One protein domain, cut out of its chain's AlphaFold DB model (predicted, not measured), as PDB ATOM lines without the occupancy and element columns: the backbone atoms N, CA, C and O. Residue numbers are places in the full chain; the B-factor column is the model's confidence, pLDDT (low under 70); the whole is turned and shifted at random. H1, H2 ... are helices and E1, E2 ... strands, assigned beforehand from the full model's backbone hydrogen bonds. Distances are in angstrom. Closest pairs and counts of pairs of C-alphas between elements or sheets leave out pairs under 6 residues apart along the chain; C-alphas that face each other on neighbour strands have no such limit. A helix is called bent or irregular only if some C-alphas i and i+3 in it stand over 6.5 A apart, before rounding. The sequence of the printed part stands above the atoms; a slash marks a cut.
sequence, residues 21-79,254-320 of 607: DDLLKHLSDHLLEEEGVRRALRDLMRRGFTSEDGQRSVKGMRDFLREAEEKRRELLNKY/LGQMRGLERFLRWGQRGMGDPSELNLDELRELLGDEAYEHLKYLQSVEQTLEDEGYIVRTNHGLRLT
ATOM      1  N   ASP A  21      41.917  -8.555  42.351       85.81
ATOM      2  CA  ASP A  21      41.871  -9.678  41.418       85.81
ATOM      3  C   ASP A  21      40.478 -10.323  41.344       85.81
ATOM      4  O   ASP A  21      40.032 -10.663  40.247       85.81
ATOM      5  N   ASP A  22      39.770 -10.464  42.469       89.19
ATOM      6  CA  ASP A  22      38.386 -10.958  42.479       89.19
ATOM      7  C   ASP A  22      37.433  -9.952  41.823       89.19
ATOM      8  O   ASP A  22      36.580 -10.349  41.029       89.19
ATOM      9  N   LEU A  23      37.623  -8.655  42.095       89.69
ATOM     10  CA  LEU A  23      36.876  -7.563  41.470       89.69
ATOM     11  C   LEU A  23      37.015  -7.609  39.950       89.69
ATOM     12  O   LEU A  23      36.016  -7.624  39.242       89.69
ATOM     13  N   LEU A  24      38.239  -7.692  39.425       86.44
ATOM     14  CA  LEU A  24      38.470  -7.747  37.979       86.44
ATOM     15  C   LEU A  24      37.923  -9.015  37.341       86.44
ATOM     16  O   LEU A  24      37.447  -8.969  36.206       86.44
ATOM     17  N   LYS A  25      37.985 -10.148  38.046       83.06
ATOM     18  CA  LYS A  25      37.347 -11.374  37.572       83.06
ATOM     19  C   LYS A  25      35.842 -11.180  37.465       83.06
ATOM     20  O   LYS A  25      35.299 -11.450  36.404       83.06
ATOM     21  N   HIS A  26      35.183 -10.706  38.515       85.44
ATOM     22  CA  HIS A  26      33.738 -10.505  38.507       85.44
ATOM     23  C   HIS A  26      33.315  -9.457  37.466       85.44
ATOM     24  O   HIS A  26      32.431  -9.699  36.646       85.44
ATOM     25  N   LEU A  27      34.029  -8.328  37.412       83.38
ATOM     26  CA  LEU A  27      33.798  -7.280  36.424       83.38
ATOM     27  C   LEU A  27      34.036  -7.768  34.996       83.38
ATOM     28  O   LEU A  27      33.371  -7.272  34.108       83.38
ATOM     29  N   SER A  28      34.936  -8.720  34.737       79.94
ATOM     30  CA  SER A  28      35.166  -9.247  33.382       79.94
ATOM     31  C   SER A  28      33.892  -9.770  32.719       79.94
ATOM     32  O   SER A  28      33.718  -9.577  31.516       79.94
ATOM     33  N   ASP A  29      33.033 -10.443  33.482       75.31
ATOM     34  CA  ASP A  29      31.811 -11.037  32.942       75.31
ATOM     35  C   ASP A  29      30.813  -9.912  32.637       75.31
ATOM     36  O   ASP A  29      30.429  -9.703  31.486       75.31
ATOM     37  N   HIS A  30      30.552  -9.051  33.621       75.44
ATOM     38  CA  HIS A  30      29.600  -7.950  33.474       75.44
ATOM     39  C   HIS A  30      30.058  -6.827  32.544       75.44
ATOM     40  O   HIS A  30      29.243  -6.220  31.869       75.44
ATOM     41  N   LEU A  31      31.348  -6.527  32.445       76.19
ATOM     42  CA  LEU A  31      31.871  -5.428  31.629       76.19
ATOM     43  C   LEU A  31      31.807  -5.732  30.130       76.19
ATOM     44  O   LEU A  31      31.767  -4.817  29.310       76.19
ATOM     45  N   LEU A  32      31.809  -7.012  29.758       73.38
ATOM     46  CA  LEU A  32      31.565  -7.425  28.381       73.38
ATOM     47  C   LEU A  32      30.057  -7.505  28.083       73.38
ATOM     48  O   LEU A  32      29.660  -7.250  26.945       73.38
ATOM     49  N   GLU A  33      29.217  -7.854  29.063       72.06
ATOM     50  CA  GLU A  33      27.745  -7.840  28.938       72.06
ATOM     51  C   GLU A  33      27.215  -6.406  28.834       72.06
ATOM     52  O   GLU A  33      26.462  -6.060  27.925       72.06
ATOM     53  N   GLU A  34      27.666  -5.544  29.735       65.56
ATOM     54  CA  GLU A  34      27.202  -4.179  29.895       65.56
ATOM     55  C   GLU A  34      27.999  -3.172  29.054       65.56
ATOM     56  O   GLU A  34      29.156  -3.378  28.687       65.56
ATOM     57  N   GLU A  35      27.383  -2.025  28.755       70.19
ATOM     58  CA  GLU A  35      28.063  -0.926  28.065       70.19
ATOM     59  C   GLU A  35      28.904  -0.090  29.039       70.19
ATOM     60  O   GLU A  35      28.515   1.000  29.465       70.19
ATOM     61  N   GLY A  36      30.092  -0.603  29.360       77.56
ATOM     62  CA  GLY A  36      31.173   0.163  29.976       77.56
ATOM     63  C   GLY A  36      31.349   0.002  31.490       77.56
ATOM     64  O   GLY A  36      30.490  -0.489  32.218       77.56
ATOM     65  N   VAL A  37      32.509   0.467  31.965       84.38
ATOM     66  CA  VAL A  37      33.031   0.234  33.326       84.38
ATOM     67  C   VAL A  37      32.087   0.735  34.421       84.38
ATOM     68  O   VAL A  37      31.837   0.036  35.398       84.38
ATOM     69  N   ARG A  38      31.525   1.939  34.257       84.06
ATOM     70  CA  ARG A  38      30.671   2.569  35.277       84.06
ATOM     71  C   ARG A  38      29.378   1.792  35.524       84.06
ATOM     72  O   ARG A  38      28.883   1.786  36.648       84.06
ATOM     73  N   ARG A  39      28.812   1.172  34.483       82.25
ATOM     74  CA  ARG A  39      27.594   0.370  34.631       82.25
ATOM     75  C   ARG A  39      27.909  -0.915  35.399       82.25
ATOM     76  O   ARG A  39      27.249  -1.154  36.407       82.25
ATOM     77  N   ALA A  40      29.007  -1.588  35.043       86.69
ATOM     78  CA  ALA A  40      29.446  -2.809  35.717       86.69
ATOM     79  C   ALA A  40      29.750  -2.570  37.207       86.69
ATOM     80  O   ALA A  40      29.322  -3.339  38.063       86.69
ATOM     81  N   LEU A  41      30.414  -1.455  37.539       87.75
ATOM     82  CA  LEU A  41      30.637  -1.051  38.934       87.75
ATOM     83  C   LEU A  41      29.324  -0.764  39.673       87.75
ATOM     84  O   LEU A  41      29.166  -1.151  40.829       87.75
ATOM     85  N   ARG A  42      28.355  -0.115  39.017       86.06
ATOM     86  CA  ARG A  42      27.036   0.135  39.610       86.06
ATOM     87  C   ARG A  42      26.271  -1.160  39.870       86.06
ATOM     88  O   ARG A  42      25.622  -1.266  40.907       86.06
ATOM     89  N   ASP A  43      26.325  -2.126  38.955       86.50
ATOM     90  CA  ASP A  43      25.680  -3.421  39.168       86.50
ATOM     91  C   ASP A  43      26.333  -4.188  40.323       86.50
ATOM     92  O   ASP A  43      25.610  -4.666  41.200       86.50
ATOM     93  N   LEU A  44      27.671  -4.174  40.404       89.88
ATOM     94  CA  LEU A  44      28.433  -4.714  41.534       89.88
ATOM     95  C   LEU A  44      27.997  -4.080  42.857       89.88
ATOM     96  O   LEU A  44      27.675  -4.796  43.798       89.88
ATOM     97  N   MET A  45      27.920  -2.748  42.946       89.12
ATOM     98  CA  MET A  45      27.472  -2.075  44.174       89.12
ATOM     99  C   MET A  45      26.022  -2.419  44.525       89.12
ATOM    100  O   MET A  45      25.665  -2.563  45.693       89.12
ATOM    101  N   ARG A  46      25.167  -2.576  43.512       88.50
ATOM    102  CA  ARG A  46      23.752  -2.897  43.696       88.50
ATOM    103  C   ARG A  46      23.541  -4.321  44.207       88.50
ATOM    104  O   ARG A  46      22.694  -4.521  45.077       88.50
ATOM    105  N   ARG A  47      24.238  -5.301  43.633       89.88
ATOM    106  CA  ARG A  47      24.026  -6.734  43.905       89.88
ATOM    107  C   ARG A  47      24.999  -7.316  44.923       89.88
ATOM    108  O   ARG A  47      24.690  -8.359  45.484       89.88
ATOM    109  N   GLY A  48      26.127  -6.655  45.158       91.69
ATOM    110  CA  GLY A  48      27.257  -7.269  45.839       91.69
ATOM    111  C   GLY A  48      27.882  -8.354  44.968       91.69
ATOM    112  O   GLY A  48      27.467  -8.573  43.827       91.69
ATOM    113  N   PHE A  49      28.879  -9.052  45.503       90.88
ATOM    114  CA  PHE A  49      29.391 -10.257  44.859       90.88
ATOM    115  C   PHE A  49      30.136 -11.162  45.835       90.88
ATOM    116  O   PHE A  49      30.611 -10.735  46.888       90.88
ATOM    117  N   THR A  50      30.279 -12.417  45.428       90.12
ATOM    118  CA  THR A  50      31.059 -13.435  46.130       90.12
ATOM    119  C   THR A  50      32.155 -13.932  45.194       90.12
ATOM    120  O   THR A  50      31.901 -14.154  44.007       90.12
ATOM    121  N   SER A  51      33.377 -14.085  45.704       88.81
ATOM    122  CA  SER A  51      34.494 -14.650  44.946       88.81
ATOM    123  C   SER A  51      34.217 -16.111  44.568       88.81
ATOM    124  O   SER A  51      33.452 -16.814  45.225       88.81
ATOM    125  N   GLU A  52      34.865 -16.588  43.505       81.25
ATOM    126  CA  GLU A  52      34.726 -17.955  42.976       81.25
ATOM    127  C   GLU A  52      35.065 -19.041  44.012       81.25
ATOM    128  O   GLU A  52      34.551 -20.155  43.933       81.25
ATOM    129  N   ASP A  53      35.937 -18.727  44.974       81.88
ATOM    130  CA  ASP A  53      36.315 -19.629  46.067       81.88
ATOM    131  C   ASP A  53      35.257 -19.724  47.182       81.88
ATOM    132  O   ASP A  53      35.373 -20.574  48.068       81.88
ATOM    133  N   GLY A  54      34.235 -18.863  47.146       83.50
ATOM    134  CA  GLY A  54      33.183 -18.766  48.154       83.50
ATOM    135  C   GLY A  54      33.647 -18.237  49.514       83.50
ATOM    136  O   GLY A  54      32.859 -18.255  50.455       83.50
ATOM    137  N   GLN A  55      34.903 -17.800  49.650       84.12
ATOM    138  CA  GLN A  55      35.469 -17.354  50.929       84.12
ATOM    139  C   GLN A  55      35.357 -15.851  51.134       84.12
ATOM    140  O   GLN A  55      35.258 -15.401  52.272       84.12
ATOM    141  N   ARG A  56      35.394 -15.086  50.042       88.75
ATOM    142  CA  ARG A  56      35.336 -13.625  50.068       88.75
ATOM    143  C   ARG A  56      34.015 -13.137  49.518       88.75
ATOM    144  O   ARG A  56      33.612 -13.574  48.440       88.75
ATOM    145  N   SER A  57      33.357 -12.221  50.212       91.50
ATOM    146  CA  SER A  57      32.083 -11.670  49.762       91.50
ATOM    147  C   SER A  57      31.893 -10.233  50.210       91.50
ATOM    148  O   SER A  57      32.450  -9.767  51.202       91.50
ATOM    149  N   VAL A  58      31.080  -9.519  49.444       93.06
ATOM    150  CA  VAL A  58      30.575  -8.206  49.810       93.06
ATOM    151  C   VAL A  58      29.076  -8.169  49.543       93.06
ATOM    152  O   VAL A  58      28.631  -8.505  48.442       93.06
ATOM    153  N   LYS A  59      28.298  -7.782  50.557       92.62
ATOM    154  CA  LYS A  59      26.853  -7.558  50.431       92.62
ATOM    155  C   LYS A  59      26.574  -6.379  49.507       92.62
ATOM    156  O   LYS A  59      27.323  -5.405  49.490       92.62
ATOM    157  N   GLY A  60      25.496  -6.472  48.738       92.19
ATOM    158  CA  GLY A  60      25.065  -5.397  47.858       92.19
ATOM    159  C   GLY A  60      24.170  -4.389  48.558       92.19
ATOM    160  O   GLY A  60      23.556  -4.665  49.586       92.19
ATOM    161  N   MET A  61      23.972  -3.242  47.914       90.69
ATOM    162  CA  MET A  61      22.996  -2.247  48.358       90.69
ATOM    163  C   MET A  61      21.579  -2.827  48.489       90.69
ATOM    164  O   MET A  61      20.818  -2.434  49.368       90.69
ATOM    165  N   ARG A  62      21.214  -3.801  47.646       91.62
ATOM    166  CA  ARG A  62      19.931  -4.515  47.754       91.62
ATOM    167  C   ARG A  62      19.781  -5.308  49.047       91.62
ATOM    168  O   ARG A  62      18.653  -5.463  49.510       91.62
ATOM    169  N   ASP A  63      20.875  -5.827  49.588       93.19
ATOM    170  CA  ASP A  63      20.854  -6.568  50.843       93.19
ATOM    171  C   ASP A  63      20.676  -5.592  52.003       93.19
ATOM    172  O   ASP A  63      19.758  -5.772  52.795       93.19
ATOM    173  N   PHE A  64      21.400  -4.468  52.007       92.88
ATOM    174  CA  PHE A  64      21.216  -3.416  53.015       92.88
ATOM    175  C   PHE A  64      19.830  -2.778  52.987       92.88
ATOM    176  O   PHE A  64      19.260  -2.498  54.035       92.88
ATOM    177  N   LEU A  65      19.240  -2.572  51.806       93.44
ATOM    178  CA  LEU A  65      17.857  -2.096  51.703       93.44
ATOM    179  C   LEU A  65      16.861  -3.109  52.284       93.44
ATOM    180  O   LEU A  65      15.844  -2.710  52.847       93.44
ATOM    181  N   ARG A  66      17.147  -4.409  52.162       94.50
ATOM    182  CA  ARG A  66      16.329  -5.465  52.765       94.50
ATOM    183  C   ARG A  66      16.494  -5.492  54.279       94.50
ATOM    184  O   ARG A  66      15.485  -5.476  54.970       94.50
ATOM    185  N   GLU A  67      17.727  -5.442  54.774       93.69
ATOM    186  CA  GLU A  67      18.037  -5.352  56.208       93.69
ATOM    187  C   GLU A  67      17.402  -4.098  56.835       93.69
ATOM    188  O   GLU A  67      16.794  -4.169  57.901       93.69
ATOM    189  N   ALA A  68      17.444  -2.956  56.142       94.88
ATOM    190  CA  ALA A  68      16.793  -1.723  56.578       94.88
ATOM    191  C   ALA A  68      15.264  -1.858  56.650       94.88
ATOM    192  O   ALA A  68      14.643  -1.382  57.600       94.88
ATOM    193  N   GLU A  69      14.648  -2.512  55.665       95.06
ATOM    194  CA  GLU A  69      13.205  -2.766  55.645       95.06
ATOM    195  C   GLU A  69      12.786  -3.763  56.739       95.06
ATOM    196  O   GLU A  69      11.747  -3.582  57.380       95.06
ATOM    197  N   GLU A  70      13.603  -4.786  56.992       94.69
ATOM    198  CA  GLU A  70      13.421  -5.743  58.085       94.69
ATOM    199  C   GLU A  70      13.521  -5.047  59.443       94.69
ATOM    200  O   GLU A  70      12.600  -5.175  60.249       94.69
ATOM    201  N   LYS A  71      14.549  -4.218  59.660       93.81
ATOM    202  CA  LYS A  71      14.708  -3.443  60.896       93.81
ATOM    203  C   LYS A  71      13.574  -2.440  61.099       93.81
ATOM    204  O   LYS A  71      13.044  -2.316  62.201       93.81
ATOM    205  N   ARG A  72      13.138  -1.758  60.034       94.81
ATOM    206  CA  ARG A  72      11.969  -0.862  60.070       94.81
ATOM    207  C   ARG A  72      10.724  -1.624  60.516       94.81
ATOM    208  O   ARG A  72       9.989  -1.156  61.381       94.81
ATOM    209  N   ARG A  73      10.485  -2.803  59.938       93.25
ATOM    210  CA  ARG A  73       9.349  -3.660  60.293       93.25
ATOM    211  C   ARG A  73       9.449  -4.171  61.728       93.25
ATOM    212  O   ARG A  73       8.437  -4.192  62.419       93.25
ATOM    213  N   GLU A  74      10.640  -4.549  62.178       92.88
ATOM    214  CA  GLU A  74      10.884  -4.977  63.555       92.88
ATOM    215  C   GLU A  74      10.524  -3.868  64.548       92.88
ATOM    216  O   GLU A  74       9.745  -4.112  65.465       92.88
ATOM    217  N   LEU A  75      10.999  -2.637  64.326       91.19
ATOM    218  CA  LEU A  75      10.664  -1.490  65.176       91.19
ATOM    219  C   LEU A  75       9.150  -1.225  65.210       91.19
ATOM    220  O   LEU A  75       8.583  -1.048  66.289       91.19
ATOM    221  N   LEU A  76       8.484  -1.255  64.051       90.81
ATOM    222  CA  LEU A  76       7.033  -1.049  63.948       90.81
ATOM    223  C   LEU A  76       6.216  -2.146  64.642       90.81
ATOM    224  O   LEU A  76       5.175  -1.851  65.227       90.81
ATOM    225  N   ASN A  77       6.675  -3.396  64.578       91.31
ATOM    226  CA  ASN A  77       5.986  -4.553  65.158       91.31
ATOM    227  C   ASN A  77       6.310  -4.763  66.638       91.31
ATOM    228  O   ASN A  77       5.564  -5.441  67.338       91.31
ATOM    229  N   LYS A  78       7.437  -4.240  67.114       88.75
ATOM    230  CA  LYS A  78       7.839  -4.345  68.514       88.75
ATOM    231  C   LYS A  78       7.134  -3.283  69.341       88.75
ATOM    232  O   LYS A  78       6.523  -3.614  70.354       88.75
ATOM    233  N   TYR A  79       7.160  -2.037  68.880       87.19
ATOM    234  CA  TYR A  79       6.772  -0.890  69.686       87.19
ATOM    235  C   TYR A  79       5.379  -0.332  69.371       87.19
ATOM    236  O   TYR A  79       4.897  -0.428  68.242       87.19
ATOM    237  N   LEU A 254      12.333   7.254  66.826       90.25
ATOM    238  CA  LEU A 254      11.948   8.212  65.795       90.25
ATOM    239  C   LEU A 254      13.146   8.623  64.924       90.25
ATOM    240  O   LEU A 254      13.017   8.712  63.700       90.25
ATOM    241  N   GLY A 255      14.309   8.854  65.540       91.56
ATOM    242  CA  GLY A 255      15.565   9.104  64.832       91.56
ATOM    243  C   GLY A 255      15.929   7.947  63.901       91.56
ATOM    244  O   GLY A 255      16.140   8.166  62.704       91.56
ATOM    245  N   GLN A 256      15.895   6.717  64.424       92.88
ATOM    246  CA  GLN A 256      16.168   5.503  63.657       92.88
ATOM    247  C   GLN A 256      15.187   5.318  62.494       92.88
ATOM    248  O   GLN A 256      15.608   5.107  61.359       92.88
ATOM    249  N   MET A 257      13.884   5.469  62.737       92.69
ATOM    250  CA  MET A 257      12.835   5.346  61.720       92.69
ATOM    251  C   MET A 257      13.016   6.349  60.581       92.69
ATOM    252  O   MET A 257      12.940   5.980  59.408       92.69
ATOM    253  N   ARG A 258      13.312   7.614  60.904       92.56
ATOM    254  CA  ARG A 258      13.584   8.647  59.896       92.56
ATOM    255  C   ARG A 258      14.844   8.345  59.086       92.56
ATOM    256  O   ARG A 258      14.840   8.576  57.879       92.56
ATOM    257  N   GLY A 259      15.900   7.849  59.731       93.06
ATOM    258  CA  GLY A 259      17.129   7.430  59.055       93.06
ATOM    259  C   GLY A 259      16.886   6.273  58.084       93.06
ATOM    260  O   GLY A 259      17.221   6.369  56.902       93.06
ATOM    261  N   LEU A 260      16.180   5.232  58.538       94.56
ATOM    262  CA  LEU A 260      15.778   4.099  57.701       94.56
ATOM    263  C   LEU A 260      14.920   4.553  56.511       94.56
ATOM    264  O   LEU A 260      15.183   4.156  55.381       94.56
ATOM    265  N   GLU A 261      13.940   5.437  56.717       92.38
ATOM    266  CA  GLU A 261      13.135   5.969  55.613       92.38
ATOM    267  C   GLU A 261      13.937   6.790  54.604       92.38
ATOM    268  O   GLU A 261      13.652   6.715  53.405       92.38
ATOM    269  N   ARG A 262      14.906   7.599  55.057       91.56
ATOM    270  CA  ARG A 262      15.797   8.341  54.152       91.56
ATOM    271  C   ARG A 262      16.573   7.375  53.270       91.56
ATOM    272  O   ARG A 262      16.590   7.551  52.050       91.56
ATOM    273  N   PHE A 263      17.150   6.339  53.873       92.69
ATOM    274  CA  PHE A 263      17.916   5.325  53.160       92.69
ATOM    275  C   PHE A 263      17.047   4.518  52.180       92.69
ATOM    276  O   PHE A 263      17.386   4.388  51.003       92.69
ATOM    277  N   LEU A 264      15.866   4.068  52.612       92.75
ATOM    278  CA  LEU A 264      14.916   3.348  51.758       92.75
ATOM    279  C   LEU A 264      14.418   4.216  50.593       92.75
ATOM    280  O   LEU A 264      14.379   3.749  49.451       92.75
ATOM    281  N   ARG A 265      14.106   5.500  50.831       91.00
ATOM    282  CA  ARG A 265      13.747   6.453  49.763       91.00
ATOM    283  C   ARG A 265      14.894   6.703  48.793       91.00
ATOM    284  O   ARG A 265      14.658   6.863  47.596       91.00
ATOM    285  N   TRP A 266      16.129   6.765  49.281       89.56
ATOM    286  CA  TRP A 266      17.304   6.841  48.416       89.56
ATOM    287  C   TRP A 266      17.405   5.597  47.516       89.56
ATOM    288  O   TRP A 266      17.560   5.735  46.301       89.56
ATOM    289  N   GLY A 267      17.171   4.397  48.061       87.12
ATOM    290  CA  GLY A 267      17.122   3.154  47.286       87.12
ATOM    291  C   GLY A 267      16.022   3.144  46.216       87.12
ATOM    292  O   GLY A 267      16.280   2.789  45.063       87.12
ATOM    293  N   GLN A 268      14.814   3.603  46.559       85.44
ATOM    294  CA  GLN A 268      13.668   3.684  45.640       85.44
ATOM    295  C   GLN A 268      13.891   4.639  44.458       85.44
ATOM    296  O   GLN A 268      13.358   4.401  43.376       85.44
ATOM    297  N   ARG A 269      14.718   5.680  44.621       84.94
ATOM    298  CA  ARG A 269      15.095   6.607  43.535       84.94
ATOM    299  C   ARG A 269      16.099   6.016  42.533       84.94
ATOM    300  O   ARG A 269      16.572   6.728  41.653       84.94
ATOM    301  N   GLY A 270      16.396   4.720  42.635       76.81
ATOM    302  CA  GLY A 270      17.245   3.998  41.690       76.81
ATOM    303  C   GLY A 270      18.693   3.833  42.140       76.81
ATOM    304  O   GLY A 270      19.522   3.541  41.281       76.81
ATOM    305  N   MET A 271      18.975   3.976  43.447       73.50
ATOM    306  CA  MET A 271      20.319   3.866  44.042       73.50
ATOM    307  C   MET A 271      21.305   4.800  43.323       73.50
ATOM    308  O   MET A 271      22.054   4.364  42.448       73.50
ATOM    309  N   GLY A 272      21.203   6.098  43.647       70.69
ATOM    310  CA  GLY A 272      21.961   7.207  43.054       70.69
ATOM    311  C   GLY A 272      23.469   7.140  43.314       70.69
ATOM    312  O   GLY A 272      24.063   6.067  43.270       70.69
ATOM    313  N   ASP A 273      24.121   8.280  43.550       73.50
ATOM    314  CA  ASP A 273      25.546   8.268  43.896       73.50
ATOM    315  C   ASP A 273      25.731   7.757  45.338       73.50
ATOM    316  O   ASP A 273      25.165   8.345  46.265       73.50
ATOM    317  N   PRO A 274      26.485   6.664  45.571       73.19
ATOM    318  CA  PRO A 274      26.754   6.171  46.918       73.19
ATOM    319  C   PRO A 274      27.476   7.182  47.808       73.19
ATOM    320  O   PRO A 274      27.400   7.039  49.025       73.19
ATOM    321  N   SER A 275      28.151   8.194  47.247       75.81
ATOM    322  CA  SER A 275      28.793   9.257  48.032       75.81
ATOM    323  C   SER A 275      27.799  10.148  48.785       75.81
ATOM    324  O   SER A 275      28.195  10.880  49.684       75.81
ATOM    325  N   GLU A 276      26.513  10.119  48.421       82.19
ATOM    326  CA  GLU A 276      25.446  10.843  49.128       82.19
ATOM    327  C   GLU A 276      25.073  10.189  50.469       82.19
ATOM    328  O   GLU A 276      24.339  10.780  51.263       82.19
ATOM    329  N   LEU A 277      25.531   8.959  50.716       84.88
ATOM    330  CA  LEU A 277      25.201   8.206  51.919       84.88
ATOM    331  C   LEU A 277      26.101   8.608  53.089       84.88
ATOM    332  O   LEU A 277      27.327   8.596  52.984       84.88
ATOM    333  N   ASN A 278      25.482   8.878  54.238       90.25
ATOM    334  CA  ASN A 278      26.195   9.033  55.499       90.25
ATOM    335  C   ASN A 278      26.486   7.645  56.094       90.25
ATOM    336  O   ASN A 278      25.588   6.986  56.620       90.25
ATOM    337  N   LEU A 279      27.739   7.192  55.985       90.38
ATOM    338  CA  LEU A 279      28.147   5.874  56.474       90.38
ATOM    339  C   LEU A 279      28.041   5.743  57.997       90.38
ATOM    340  O   LEU A 279      27.674   4.672  58.470       90.38
ATOM    341  N   ASP A 280      28.321   6.802  58.755       91.62
ATOM    342  CA  ASP A 280      28.251   6.765  60.220       91.62
ATOM    343  C   ASP A 280      26.800   6.637  60.698       91.62
ATOM    344  O   ASP A 280      26.495   5.853  61.593       91.62
ATOM    345  N   GLU A 281      25.870   7.315  60.024       91.56
ATOM    346  CA  GLU A 281      24.439   7.123  60.264       91.56
ATOM    347  C   GLU A 281      24.015   5.680  59.939       91.56
ATOM    348  O   GLU A 281      23.333   5.030  60.730       91.56
ATOM    349  N   LEU A 282      24.450   5.132  58.799       91.31
ATOM    350  CA  LEU A 282      24.143   3.745  58.433       91.31
ATOM    351  C   LEU A 282      24.788   2.728  59.378       91.31
ATOM    352  O   LEU A 282      24.215   1.661  59.580       91.31
ATOM    353  N   ARG A 283      25.920   3.060  60.003       92.81
ATOM    354  CA  ARG A 283      26.545   2.252  61.054       92.81
ATOM    355  C   ARG A 283      25.658   2.163  62.292       92.81
ATOM    356  O   ARG A 283      25.431   1.067  62.793       92.81
ATOM    357  N   GLU A 284      25.104   3.281  62.755       91.69
ATOM    358  CA  GLU A 284      24.156   3.285  63.879       91.69
ATOM    359  C   GLU A 284      22.859   2.527  63.538       91.69
ATOM    360  O   GLU A 284      22.272   1.836  64.378       91.69
ATOM    361  N   LEU A 285      22.407   2.626  62.283       92.69
ATOM    362  CA  LEU A 285      21.161   2.014  61.828       92.69
ATOM    363  C   LEU A 285      21.284   0.533  61.475       92.69
ATOM    364  O   LEU A 285      20.343  -0.200  61.742       92.69
ATOM    365  N   LEU A 286      22.371   0.067  60.874       92.00
ATOM    366  CA  LEU A 286      22.498  -1.303  60.352       92.00
ATOM    367  C   LEU A 286      23.623  -2.098  61.028       92.00
ATOM    368  O   LEU A 286      23.670  -3.316  60.892       92.00
ATOM    369  N   GLY A 287      24.472  -1.440  61.816       91.19
ATOM    370  CA  GLY A 287      25.566  -2.057  62.561       91.19
ATOM    371  C   GLY A 287      26.929  -1.945  61.871       91.19
ATOM    372  O   GLY A 287      27.058  -1.469  60.741       91.19
ATOM    373  N   ASP A 288      27.962  -2.409  62.578       89.94
ATOM    374  CA  ASP A 288      29.363  -2.337  62.137       89.94
ATOM    375  C   ASP A 288      29.641  -3.162  60.872       89.94
ATOM    376  O   ASP A 288      30.414  -2.738  60.015       89.94
ATOM    377  N   GLU A 289      28.989  -4.318  60.719       88.69
ATOM    378  CA  GLU A 289      29.139  -5.166  59.529       88.69
ATOM    379  C   GLU A 289      28.729  -4.398  58.261       88.69
ATOM    380  O   GLU A 289      29.485  -4.323  57.289       88.69
ATOM    381  N   ALA A 290      27.555  -3.758  58.284       89.81
ATOM    382  CA  ALA A 290      27.052  -2.975  57.159       89.81
ATOM    383  C   ALA A 290      27.975  -1.800  56.815       89.81
ATOM    384  O   ALA A 290      28.229  -1.541  55.636       89.81
ATOM    385  N   TYR A 291      28.517  -1.128  57.834       91.38
ATOM    386  CA  TYR A 291      29.484  -0.048  57.655       91.38
ATOM    387  C   TYR A 291      30.721  -0.505  56.872       91.38
ATOM    388  O   TYR A 291      31.070   0.120  55.869       91.38
ATOM    389  N   GLU A 292      31.351  -1.615  57.268       90.62
ATOM    390  CA  GLU A 292      32.565  -2.105  56.603       90.62
ATOM    391  C   GLU A 292      32.296  -2.526  55.147       90.62
ATOM    392  O   GLU A 292      33.069  -2.191  54.246       90.62
ATOM    393  N   HIS A 293      31.162  -3.178  54.869       92.00
ATOM    394  CA  HIS A 293      30.771  -3.517  53.497       92.00
ATOM    395  C   HIS A 293      30.508  -2.284  52.624       92.00
ATOM    396  O   HIS A 293      30.967  -2.231  51.482       92.00
ATOM    397  N   LEU A 294      29.774  -1.293  53.133       90.44
ATOM    398  CA  LEU A 294      29.469  -0.065  52.393       90.44
ATOM    399  C   LEU A 294      30.732   0.758  52.126       90.44
ATOM    400  O   LEU A 294      30.921   1.255  51.013       90.44
ATOM    401  N   LYS A 295      31.624   0.841  53.116       91.00
ATOM    402  CA  LYS A 295      32.941   1.466  52.988       91.00
ATOM    403  C   LYS A 295      33.788   0.768  51.929       91.00
ATOM    404  O   LYS A 295      34.349   1.436  51.060       91.00
ATOM    405  N   TYR A 296      33.833  -0.566  51.947       91.81
ATOM    406  CA  TYR A 296      34.507  -1.336  50.907       91.81
ATOM    407  C   TYR A 296      33.928  -1.007  49.524       91.81
ATOM    408  O   TYR A 296      34.687  -0.639  48.628       91.81
ATOM    409  N   LEU A 297      32.599  -1.047  49.350       90.75
ATOM    410  CA  LEU A 297      31.940  -0.741  48.072       90.75
ATOM    411  C   LEU A 297      32.266   0.666  47.551       90.75
ATOM    412  O   LEU A 297      32.562   0.808  46.364       90.75
ATOM    413  N   GLN A 298      32.258   1.686  48.415       88.31
ATOM    414  CA  GLN A 298      32.645   3.054  48.041       88.31
ATOM    415  C   GLN A 298      34.122   3.154  47.621       88.31
ATOM    416  O   GLN A 298      34.466   3.971  46.766       88.31
ATOM    417  N   SER A 299      34.993   2.306  48.175       90.56
ATOM    418  CA  SER A 299      36.426   2.293  47.859       90.56
ATOM    419  C   SER A 299      36.795   1.530  46.579       90.56
ATOM    420  O   SER A 299      37.910   1.696  46.085       90.56
ATOM    421  N   VAL A 300      35.894   0.709  46.015       91.69
ATOM    422  CA  VAL A 300      36.200  -0.171  44.867       91.69
ATOM    423  C   VAL A 300      36.699   0.614  43.655       91.69
ATOM    424  O   VAL A 300      37.694   0.228  43.042       91.69
ATOM    425  N   GLU A 301      36.020   1.707  43.296       90.38
ATOM    426  CA  GLU A 301      36.404   2.521  42.137       90.38
ATOM    427  C   GLU A 301      37.804   3.113  42.326       90.38
ATOM    428  O   GLU A 301      38.661   2.932  41.462       90.38
ATOM    429  N   GLN A 302      38.052   3.730  43.487       91.06
ATOM    430  CA  GLN A 302      39.349   4.315  43.823       91.06
ATOM    431  C   GLN A 302      40.455   3.253  43.836       91.06
ATOM    432  O   GLN A 302      41.508   3.457  43.249       91.06
ATOM    433  N   THR A 303      40.195   2.078  44.413       92.75
ATOM    434  CA  THR A 303      41.160   0.968  44.467       92.75
ATOM    435  C   THR A 303      41.547   0.490  43.066       92.75
ATOM    436  O   THR A 303      42.719   0.251  42.775       92.75
ATOM    437  N   LEU A 304      40.573   0.373  42.156       92.62
ATOM    438  CA  LEU A 304      40.831  -0.014  40.767       92.62
ATOM    439  C   LEU A 304      41.604   1.061  39.987       92.62
ATOM    440  O   LEU A 304      42.360   0.714  39.071       92.62
ATOM    441  N   GLU A 305      41.392   2.338  40.308       92.88
ATOM    442  CA  GLU A 305      42.111   3.470  39.714       92.88
ATOM    443  C   GLU A 305      43.551   3.555  40.243       92.88
ATOM    444  O   GLU A 305      44.484   3.607  39.441       92.88
ATOM    445  N   ASP A 306      43.747   3.440  41.558       93.56
ATOM    446  CA  ASP A 306      45.058   3.455  42.222       93.56
ATOM    447  C   ASP A 306      45.939   2.280  41.775       93.56
ATOM    448  O   ASP A 306      47.135   2.432  41.513       93.56
ATOM    449  N   GLU A 307      45.347   1.095  41.596       93.56
ATOM    450  CA  GLU A 307      46.048  -0.056  41.021       93.56
ATOM    451  C   GLU A 307      46.241   0.047  39.496       93.56
ATOM    452  O   GLU A 307      46.887  -0.813  38.880       93.56
ATOM    453  N   GLY A 308      45.718   1.094  38.861       92.25
ATOM    454  CA  GLY A 308      45.922   1.403  37.450       92.25
ATOM    455  C   GLY A 308      45.192   0.465  36.493       92.25
ATOM    456  O   GLY A 308      45.671   0.244  35.377       92.25
ATOM    457  N   TYR A 309      44.073  -0.139  36.901       91.19
ATOM    458  CA  TYR A 309      43.225  -0.961  36.026       91.19
ATOM    459  C   TYR A 309      42.165  -0.152  35.288       91.19
ATOM    460  O   TYR A 309      41.790  -0.517  34.168       91.19
ATOM    461  N   ILE A 310      41.710   0.944  35.892       91.44
ATOM    462  CA  ILE A 310      40.792   1.904  35.284       91.44
ATOM    463  C   ILE A 310      41.409   3.302  35.295       91.44
ATOM    464  O   ILE A 310      42.360   3.566  36.023       91.44
ATOM    465  N   VAL A 311      40.886   4.177  34.446       91.38
ATOM    466  CA  VAL A 311      41.264   5.588  34.387       91.38
ATOM    467  C   VAL A 311      40.027   6.441  34.145       91.38
ATOM    468  O   VAL A 311      39.163   6.094  33.327       91.38
ATOM    469  N   ARG A 312      39.941   7.578  34.836       89.38
ATOM    470  CA  ARG A 312      38.910   8.582  34.585       89.38
ATOM    471  C   ARG A 312      39.286   9.457  33.389       89.38
ATOM    472  O   ARG A 312      40.359  10.048  33.327       89.38
ATOM    473  N   THR A 313      38.388   9.544  32.412       84.75
ATOM    474  CA  THR A 313      38.548  10.378  31.210       84.75
ATOM    475  C   THR A 313      37.404  11.384  31.096       84.75
ATOM    476  O   THR A 313      36.373  11.234  31.750       84.75
ATOM    477  N   ASN A 314      37.524  12.363  30.189       77.50
ATOM    478  CA  ASN A 314      36.446  13.321  29.881       77.50
ATOM    479  C   ASN A 314      35.134  12.644  29.434       77.50
ATOM    480  O   ASN A 314      34.072  13.249  29.502       77.50
ATOM    481  N   HIS A 315      35.206  11.389  28.981       70.12
ATOM    482  CA  HIS A 315      34.066  10.591  28.529       70.12
ATOM    483  C   HIS A 315      33.646   9.529  29.566       70.12
ATOM    484  O   HIS A 315      32.915   8.599  29.232       70.12
ATOM    485  N   GLY A 316      34.123   9.640  30.813       79.88
ATOM    486  CA  GLY A 316      33.856   8.705  31.908       79.88
ATOM    487  C   GLY A 316      34.995   7.716  32.178       79.88
ATOM    488  O   GLY A 316      36.126   7.896  31.718       79.88
ATOM    489  N   LEU A 317      34.694   6.675  32.956       86.19
ATOM    490  CA  LEU A 317      35.646   5.627  33.338       86.19
ATOM    491  C   LEU A 317      35.940   4.685  32.167       86.19
ATOM    492  O   LEU A 317      35.018   4.185  31.516       86.19
ATOM    493  N   ARG A 318      37.224   4.405  31.935       85.75
ATOM    494  CA  ARG A 318      37.703   3.457  30.921       85.75
ATOM    495  C   ARG A 318      38.688   2.467  31.523       85.75
ATOM    496  O   ARG A 318      39.345   2.767  32.513       85.75
ATOM    497  N   LEU A 319      38.798   1.293  30.909       87.69
ATOM    498  CA  LEU A 319      39.850   0.341  31.254       87.69
ATOM    499  C   LEU A 319      41.200   0.837  30.740       87.69
ATOM    500  O   LEU A 319      41.300   1.331  29.618       87.69
ATOM    501  N   THR A 320      42.249   0.633  31.528       89.44
ATOM    502  CA  THR A 320      43.625   0.814  31.064       89.44
ATOM    503  C   THR A 320      44.095  -0.418  30.278       89.44
ATOM    504  O   THR A 320      43.518  -1.510  30.403       89.44
TER     505      THR A 320
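This is residues 21 to 79 and 254 to 320 of the 607 residues of the protein "VWA domain-containing protein" of Deltaproteobacteria bacterium (UniProt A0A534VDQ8). Two rows of helices run side by side: H2 and H3 meet end to end in one, with the small hairpin E1 E2 between them in the chain, and H5 and H6 fold back as a helical hairpin in the other. H4 packs on H3 and H5 toward one end of the long axis; at the other, H1 crosses H2, and the hairpin E3 E4 packs on the first residues of H2. H6 meets H2 and H3 only loosely. The printed part has 126 residues with six named helices and four named strands, in the order H1 H2 E1 E2 H3 H4 H5 H6 E3 E4; it is mostly helix, and both two-stranded sheets are antiparallel. It is compact, with a radius of gyration of the C-alphas of 16.0 A and spans of 53 by 35 by 24 A.

Find C-alpha 21 at (41.871, -9.678, 41.418); from there H1 runs to residue 33, 18.9 A. H2 is residues 37 to 47, 15.5 A, E1 48 to 50, E2 57 to 59. H3, residues 61 to 78, covers 25.3 A and ends at C-alpha 78 (7.839, -4.345, 68.514). H4 is residues 254 to 268, 20.7 A, and H5 279 to 286, 9.9 A. H6, residues 288 to 306, covers 26.0 A; it is irregular, with C-alphas 298 and 301 7.0 A apart, and has a kink of 41 degrees near residue 300. E3 is residues 310 to 313, E4 316 to 319, ending at C-alpha 319 (39.850, 0.341, 31.254).

Look at Leu 31 and Ala 40, the closest C-alphas of H1 and H2, 5.4 A: the helices touch, about perpendicular at 71 degrees, only just. H2 and H3 touch only at their ends, closest at C-alphas 46 and 61, 4.8 A. In E1 and E2, N 49 and O 58 are 3.0 A apart, within hydrogen-bond range. H3 and H4 touch at C-alphas 68 and 260, 6.0 A, opposite ways at a steep tilt of 35.2 degrees, only just. H5 and H6 touch at C-alphas 283 and 291, 5.0 A. H2 and H6 are close but not clearly touching, C-alphas 45 and 297 being closest at 6.1 A. In E3 and E4, N 311 and O 318 are 2.8 A apart, within range. In H2, H3, H4 and H5 every O i to N i+4 pair is within range; H1 has 6 of 9, H6 13 of 15.

The farthest C-alphas, those of Tyr 79 and Thr 320, are 53.4 A apart. Residues 80 to 253 are not printed; C-alphas 79 and 254 are 11.2 A apart across the cut. Of the links printed whole, none is long. The mean pLDDT of the printed part is 87.7, and residue 34 is under 70.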